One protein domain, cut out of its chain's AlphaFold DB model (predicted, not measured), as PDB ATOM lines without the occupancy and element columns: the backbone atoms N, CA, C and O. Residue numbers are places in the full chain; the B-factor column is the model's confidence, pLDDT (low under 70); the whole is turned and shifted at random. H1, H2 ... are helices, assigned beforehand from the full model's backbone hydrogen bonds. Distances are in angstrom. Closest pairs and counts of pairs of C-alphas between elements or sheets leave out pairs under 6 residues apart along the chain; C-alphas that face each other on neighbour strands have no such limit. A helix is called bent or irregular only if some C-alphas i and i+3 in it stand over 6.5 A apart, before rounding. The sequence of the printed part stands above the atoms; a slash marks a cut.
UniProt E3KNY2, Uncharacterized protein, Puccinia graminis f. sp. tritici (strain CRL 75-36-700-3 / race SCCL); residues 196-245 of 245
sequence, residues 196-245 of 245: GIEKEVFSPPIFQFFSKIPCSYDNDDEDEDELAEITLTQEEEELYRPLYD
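What this domain is: This is residues 196 to 245 of the 245 residues of an uncharacterized protein of Puccinia graminis f. sp. tritici (strain CRL 75-36-700-3 / race SCCL) (UniProt E3KNY2). Three short helices, with H3 the longest, gather loosely at one end of the model, and between H2 and H3 a long loop reaches out and folds back, its residues 218 to 226 sticking out free. That loop makes much of the length, and the helices come near each other without clearly touching. The printed part has 50 residues with three named helices, H1, H2 and H3 in chain order, and no named strand; the class is all helix, though 23 of the 50 residues, under half, are in named elements. The whole is only just loose, close to compact, with a radius of gyration of the C-alphas of 11.8 A, and its C-alphas span 34 by 19 by 18 A, an elongated outline.

Where its parts are: H3, residues 234 to 243, is 15.1 A long from C-alpha 234 at (48.038, 35.754, 14.139) to C-alpha 243 at (60.363, 37.688, 22.611). It is irregular: C-alphas 239 and 242 are 7.0 A apart. H2, residues 204 to 211, is 10.2 A long. H1, residues 196 to 200, begins with C-alpha 196 at (55.997, 49.318, 24.459).

How they stand to each other: H3 and H2 are close but not clearly touching; their closest C-alphas, of Arg 241 and Phe 210, are 7.9 A apart. They run the same way at a steep tilt of 64 degrees. H3 and H1 are also close but not clearly touching, with the closest C-alphas, of Leu 243 and Glu 198, 7.5 A apart. H1 and H2 are close but not clearly touching, at 7.2 A between the C-alphas of Glu 200 and Ile 206. Each O i to N i+4 pair is within hydrogen-bond range in H1 and H2, and 4 of 6 are in H3.

The domain as a whole: The C-alphas farthest apart, of Asp 223 and Asp 245, the chain's last residue, are 35.4 A apart. The printed part has no cut. The link from H1 to H2 is tight, and that from H2 to H3, residues 212 to 233, is long. Residues 216 to 230 have pLDDT under 70; the mean of the printed part is 77.7.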
ATOM      1  N   GLY A 196      57.414  49.624  24.218       91.00
ATOM      2  CA  GLY A 196      55.997  49.318  24.459       91.00
ATOM      3  C   GLY A 196      55.677  47.839  24.230       91.00
ATOM      4  O   GLY A 196      55.102  47.204  25.105       91.00
ATOM      5  N   ILE A 197      56.171  47.289  23.118       89.12
ATOM      6  CA  ILE A 197      55.980  45.888  22.714       89.12
ATOM      7  C   ILE A 197      56.599  44.938  23.754       89.12
ATOM      8  O   ILE A 197      55.956  43.993  24.200       89.12
ATOM      9  N   GLU A 198      57.816  45.226  24.227       90.88
ATOM     10  CA  GLU A 198      58.477  44.426  25.272       90.88
ATOM     11  C   GLU A 198      57.793  44.515  26.641       90.88
ATOM     12  O   GLU A 198      57.998  43.651  27.487       90.88
ATOM     13  N   LYS A 199      57.005  45.561  26.906       92.81
ATOM     14  CA  LYS A 199      56.176  45.639  28.118       92.81
ATOM     15  C   LYS A 199      54.878  44.859  27.958       92.81
ATOM     16  O   LYS A 199      54.366  44.330  28.941       92.81
ATOM     17  N   GLU A 200      54.354  44.785  26.741       92.12
ATOM     18  CA  GLU A 200      53.068  44.161  26.437       92.12
ATOM     19  C   GLU A 200      53.078  42.648  26.648       92.12
ATOM     20  O   GLU A 200      52.063  42.089  27.051       92.12
ATOM     21  N   VAL A 201      54.236  41.992  26.529       91.00
ATOM     22  CA  VAL A 201      54.397  40.566  26.880       91.00
ATOM     23  C   VAL A 201      54.032  40.245  28.336       91.00
ATOM     24  O   VAL A 201      53.751  39.100  28.674       91.00
ATOM     25  N   PHE A 202      54.000  41.253  29.216       89.69
ATOM     26  CA  PHE A 202      53.554  41.108  30.604       89.69
ATOM     27  C   PHE A 202      52.056  41.381  30.800       89.69
ATOM     28  O   PHE A 202      51.571  41.316  31.931       89.69
ATOM     29  N   SER A 203      51.316  41.707  29.738       88.31
ATOM     30  CA  SER A 203      49.857  41.793  29.794       88.31
ATOM     31  C   SER A 203      49.257  40.399  30.039       88.31
ATOM     32  O   SER A 203      49.803  39.410  29.539       88.31
ATOM     33  N   PRO A 204      48.146  40.285  30.795       86.69
ATOM     34  CA  PRO A 204      47.528  38.990  31.072       86.69
ATOM     35  C   PRO A 204      47.239  38.163  29.809       86.69
ATOM     36  O   PRO A 204      47.568  36.975  29.823       86.69
ATOM     37  N   PRO A 205      46.738  38.755  28.701       86.62
ATOM     38  CA  PRO A 205      46.457  37.995  27.494       86.62
ATOM     39  C   PRO A 205      47.696  37.341  26.868       86.62
ATOM     40  O   PRO A 205      47.744  36.126  26.664       86.62
ATOM     41  N   ILE A 206      48.729  38.145  26.614       88.88
ATOM     42  CA  ILE A 206      49.960  37.694  25.954       88.88
ATOM     43  C   ILE A 206      50.701  36.709  26.857       88.88
ATOM     44  O   ILE A 206      51.096  35.624  26.423       88.88
ATOM     45  N   PHE A 207      50.812  37.040  28.145       88.75
ATOM     46  CA  PHE A 207      51.485  36.186  29.107       88.75
ATOM     47  C   PHE A 207      50.816  34.815  29.226       88.75
ATOM     48  O   PHE A 207      51.514  33.801  29.189       88.75
ATOM     49  N   GLN A 208      49.487  34.748  29.341       88.50
ATOM     50  CA  GLN A 208      48.763  33.479  29.437       88.50
ATOM     51  C   GLN A 208      48.933  32.628  28.174       88.50
ATOM     52  O   GLN A 208      49.206  31.428  28.275       88.50
ATOM     53  N   PHE A 209      48.837  33.242  26.991       88.50
ATOM     54  CA  PHE A 209      48.961  32.534  25.720       88.50
ATOM     55  C   PHE A 209      50.336  31.878  25.541       88.50
ATOM     56  O   PHE A 209      50.402  30.700  25.179       88.50
ATOM     57  N   PHE A 210      51.429  32.595  25.822       88.62
ATOM     58  CA  PHE A 210      52.786  32.063  25.642       88.62
ATOM     59  C   PHE A 210      53.260  31.200  26.819       88.62
ATOM     60  O   PHE A 210      53.927  30.190  26.601       88.62
ATOM     61  N   SER A 211      52.897  31.537  28.063       87.81
ATOM     62  CA  SER A 211      53.329  30.765  29.242       87.81
ATOM     63  C   SER A 211      52.528  29.481  29.465       87.81
ATOM     64  O   SER A 211      52.994  28.597  30.185       87.81
ATOM     65  N   LYS A 212      51.322  29.381  28.884       86.12
ATOM     66  CA  LYS A 212      50.331  28.321  29.156       86.12
ATOM     67  C   LYS A 212      49.927  28.231  30.635       86.12
ATOM     68  O   LYS A 212      49.364  27.225  31.066       86.12
ATOM     69  N   ILE A 213      50.208  29.275  31.418       82.88
ATOM     70  CA  ILE A 213      49.795  29.391  32.815       82.88
ATOM     71  C   ILE A 213      48.439  30.102  32.839       82.88
ATOM     72  O   ILE A 213      48.339  31.206  32.306       82.88
ATOM     73  N   PRO A 214      47.405  29.518  33.472       81.25
ATOM     74  CA  PRO A 214      46.129  30.201  33.643       81.25
ATOM     75  C   PRO A 214      46.299  31.503  34.438       81.25
ATOM     76  O   PRO A 214      46.819  31.481  35.557       81.25
ATOM     77  N   CYS A 215      45.829  32.622  33.887       70.44
ATOM     78  CA  CYS A 215      45.729  33.900  34.582       70.44
ATOM     79  C   CYS A 215      44.250  34.255  34.763       70.44
ATOM     80  O   CYS A 215      43.524  34.460  33.800       70.44
ATOM     81  N   SER A 216      43.797  34.362  36.011       68.56
ATOM     82  CA  SER A 216      42.520  35.003  36.318       68.56
ATOM     83  C   SER A 216      42.726  36.517  36.276       68.56
ATOM     84  O   SER A 216      43.493  37.042  37.089       68.56
ATOM     85  N   TYR A 217      42.084  37.212  35.347       65.75
ATOM     86  CA  TYR A 217      41.967  38.665  35.393       65.75
ATOM     87  C   TYR A 217      40.495  39.010  35.592       65.75
ATOM     88  O   TYR A 217      39.632  38.504  34.879       65.75
ATOM     89  N   ASP A 218      40.220  39.824  36.607       58.44
ATOM     90  CA  ASP A 218      38.886  40.358  36.849       58.44
ATOM     91  C   ASP A 218      38.633  41.412  35.763       58.44
ATOM     92  O   ASP A 218      39.126  42.538  35.845       58.44
ATOM     93  N   ASN A 219      37.941  41.030  34.689       56.94
ATOM     94  CA  ASN A 219      37.319  42.020  33.821       56.94
ATOM     95  C   ASN A 219      36.155  42.621  34.618       56.94
ATOM     96  O   ASN A 219      35.129  41.976  34.808       56.94
ATOM     97  N   ASP A 220      36.336  43.849  35.111       54.50
ATOM     98  CA  ASP A 220      35.284  44.625  35.788       54.50
ATOM     99  C   ASP A 220      34.143  45.040  34.829       54.50
ATOM    100  O   ASP A 220      33.126  45.579  35.271       54.50
ATOM    101  N   ASP A 221      34.297  44.779  33.528       55.00
ATOM    102  CA  ASP A 221      33.312  45.056  32.490       55.00
ATOM    103  C   ASP A 221      32.547  43.771  32.127       55.00
ATOM    104  O   ASP A 221      33.044  42.922  31.394       55.00
ATOM    105  N   GLU A 222      31.357  43.672  32.723       52.19
ATOM    106  CA  GLU A 222      30.131  42.972  32.308       52.19
ATOM    107  C   GLU A 222      30.230  41.621  31.555       52.19
ATOM    108  O   GLU A 222      30.677  41.518  30.417       52.19
ATOM    109  N   ASP A 223      29.586  40.642  32.202       46.56
ATOM    110  CA  ASP A 223      28.925  39.446  31.670       46.56
ATOM    111  C   ASP A 223      29.735  38.143  31.505       46.56
ATOM    112  O   ASP A 223      30.493  37.925  30.569       46.56
ATOM    113  N   GLU A 224      29.388  37.231  32.422       47.41
ATOM    114  CA  GLU A 224      29.176  35.796  32.212       47.41
ATOM    115  C   GLU A 224      30.411  34.881  32.094       47.41
ATOM    116  O   GLU A 224      31.159  34.873  31.125       47.41
ATOM    117  N   ASP A 225      30.558  34.069  33.146       48.00
ATOM    118  CA  ASP A 225      31.235  32.776  33.258       48.00
ATOM    119  C   ASP A 225      31.673  32.104  31.938       48.00
ATOM    120  O   ASP A 225      31.093  31.119  31.485       48.00
ATOM    121  N   GLU A 226      32.805  32.531  31.394       48.66
ATOM    122  CA  GLU A 226      33.647  31.683  30.564       48.66
ATOM    123  C   GLU A 226      35.095  32.031  30.904       48.66
ATOM    124  O   GLU A 226      35.474  33.201  30.970       48.66
ATOM    125  N   LEU A 227      35.926  31.021  31.178       52.84
ATOM    126  CA  LEU A 227      37.374  31.183  31.092       52.84
ATOM    127  C   LEU A 227      37.647  31.595  29.647       52.84
ATOM    128  O   LEU A 227      37.819  30.711  28.812       52.84
ATOM    129  N   ALA A 228      37.589  32.895  29.345       55.44
ATOM    130  CA  ALA A 228      37.772  33.394  27.997       55.44
ATOM    131  C   ALA A 228      39.095  32.813  27.509       55.44
ATOM    132  O   ALA A 228      40.160  33.083  28.076       55.44
ATOM    133  N   GLU A 229      39.011  31.907  26.537       61.72
ATOM    134  CA  GLU A 229      40.182  31.318  25.925       61.72
ATOM    135  C   GLU A 229      40.888  32.473  25.230       61.72
ATOM    136  O   GLU A 229      40.448  32.963  24.193       61.72
ATOM    137  N   ILE A 230      41.929  33.000  25.872       66.25
ATOM    138  CA  ILE A 230      42.687  34.098  25.300       66.25
ATOM    139  C   ILE A 230      43.414  33.541  24.082       66.25
ATOM    140  O   ILE A 230      44.460  32.898  24.196       66.25
ATOM    141  N   THR A 231      42.857  33.810  22.911       70.44
ATOM    142  CA  THR A 231      43.493  33.569  21.623       70.44
ATOM    143  C   THR A 231      44.082  34.884  21.130       70.44
ATOM    144  O   THR A 231      43.330  35.825  20.872       70.44
ATOM    145  N   LEU A 232      45.410  34.963  21.001       81.50
ATOM    146  CA  LEU A 232      46.031  36.079  20.282       81.50
ATOM    147  C   LEU A 232      45.696  35.989  18.795       81.50
ATOM    148  O   LEU A 232      45.546  34.896  18.242       81.50
ATOM    149  N   THR A 233      45.603  37.142  18.138       85.44
ATOM    150  CA  THR A 233      45.533  37.174  16.676       85.44
ATOM    151  C   THR A 233      46.857  36.698  16.072       85.44
ATOM    152  O   THR A 233      47.909  36.780  16.705       85.44
ATOM    153  N   GLN A 234      46.826  36.216  14.825       87.50
ATOM    154  CA  GLN A 234      48.038  35.754  14.139       87.50
ATOM    155  C   GLN A 234      49.111  36.856  14.049       87.50
ATOM    156  O   GLN A 234      50.293  36.578  14.220       87.50
ATOM    157  N   GLU A 235      48.701  38.108  13.827       85.44
ATOM    158  CA  GLU A 235      49.621  39.250  13.759       85.44
ATOM    159  C   GLU A 235      50.295  39.524  15.113       85.44
ATOM    160  O   GLU A 235      51.496  39.783  15.166       85.44
ATOM    161  N   GLU A 236      49.549  39.427  16.218       87.62
ATOM    162  CA  GLU A 236      50.103  39.580  17.566       87.62
ATOM    163  C   GLU A 236      51.004  38.399  17.943       87.62
ATOM    164  O   GLU A 236      52.061  38.600  18.539       87.62
ATOM    165  N   GLU A 237      50.632  37.170  17.573       88.56
ATOM    166  CA  GLU A 237      51.489  36.005  17.788       88.56
ATOM    167  C   GLU A 237      52.830  36.191  17.068       88.56
ATOM    168  O   GLU A 237      53.878  36.060  17.697       88.56
ATOM    169  N   GLU A 238      52.818  36.552  15.783       91.12
ATOM    170  CA  GLU A 238      54.039  36.799  15.007       91.12
ATOM    171  C   GLU A 238      54.881  37.951  15.586       91.12
ATOM    172  O   GLU A 238      56.113  37.892  15.543       91.12
ATOM    173  N   LEU A 239      54.241  38.968  16.174       92.38
ATOM    174  CA  LEU A 239      54.916  40.110  16.792       92.38
ATOM    175  C   LEU A 239      55.595  39.760  18.126       92.38
ATOM    176  O   LEU A 239      56.723  40.193  18.366       92.38
ATOM    177  N   TYR A 240      54.923  39.002  18.997       92.44
ATOM    178  CA  TYR A 240      55.404  38.715  20.356       92.44
ATOM    179  C   TYR A 240      56.215  37.423  20.468       92.44
ATOM    180  O   TYR A 240      57.039  37.308  21.374       92.44
ATOM    181  N   ARG A 241      56.039  36.462  19.555       89.88
ATOM    182  CA  ARG A 241      56.732  35.162  19.584       89.88
ATOM    183  C   ARG A 241      58.264  35.265  19.634       89.88
ATOM    184  O   ARG A 241      58.839  34.586  20.481       89.88
ATOM    185  N   PRO A 242      58.938  36.160  18.879       91.50
ATOM    186  CA  PRO A 242      60.390  36.334  18.981       91.50
ATOM    187  C   PRO A 242      60.893  36.805  20.357       91.50
ATOM    188  O   PRO A 242      62.095  36.784  20.594       91.50
ATOM    189  N   LEU A 243      60.009  37.276  21.246       87.56
ATOM    190  CA  LEU A 243      60.363  37.688  22.611       87.56
ATOM    191  C   LEU A 243      60.281  36.533  23.628       87.56
ATOM    192  O   LEU A 243      60.681  36.720  24.779       87.56
ATOM    193  N   TYR A 244      59.763  35.368  23.222       85.06
ATOM    194  CA  TYR A 244      59.624  34.167  24.054       85.06
ATOM    195  C   TYR A 244      60.566  33.012  23.662       85.06
ATOM    196  O   TYR A 244      60.712  32.088  24.466       85.06
ATOM    197  N   ASP A 245      61.193  33.073  22.482       78.00
ATOM    198  CA  ASP A 245      62.203  32.117  21.982       78.00
ATOM    199  C   ASP A 245      63.632  32.473  22.455       78.00
ATOM    200  O   ASP A 245      64.399  31.539  22.798       78.00
TER     201      ASP A 245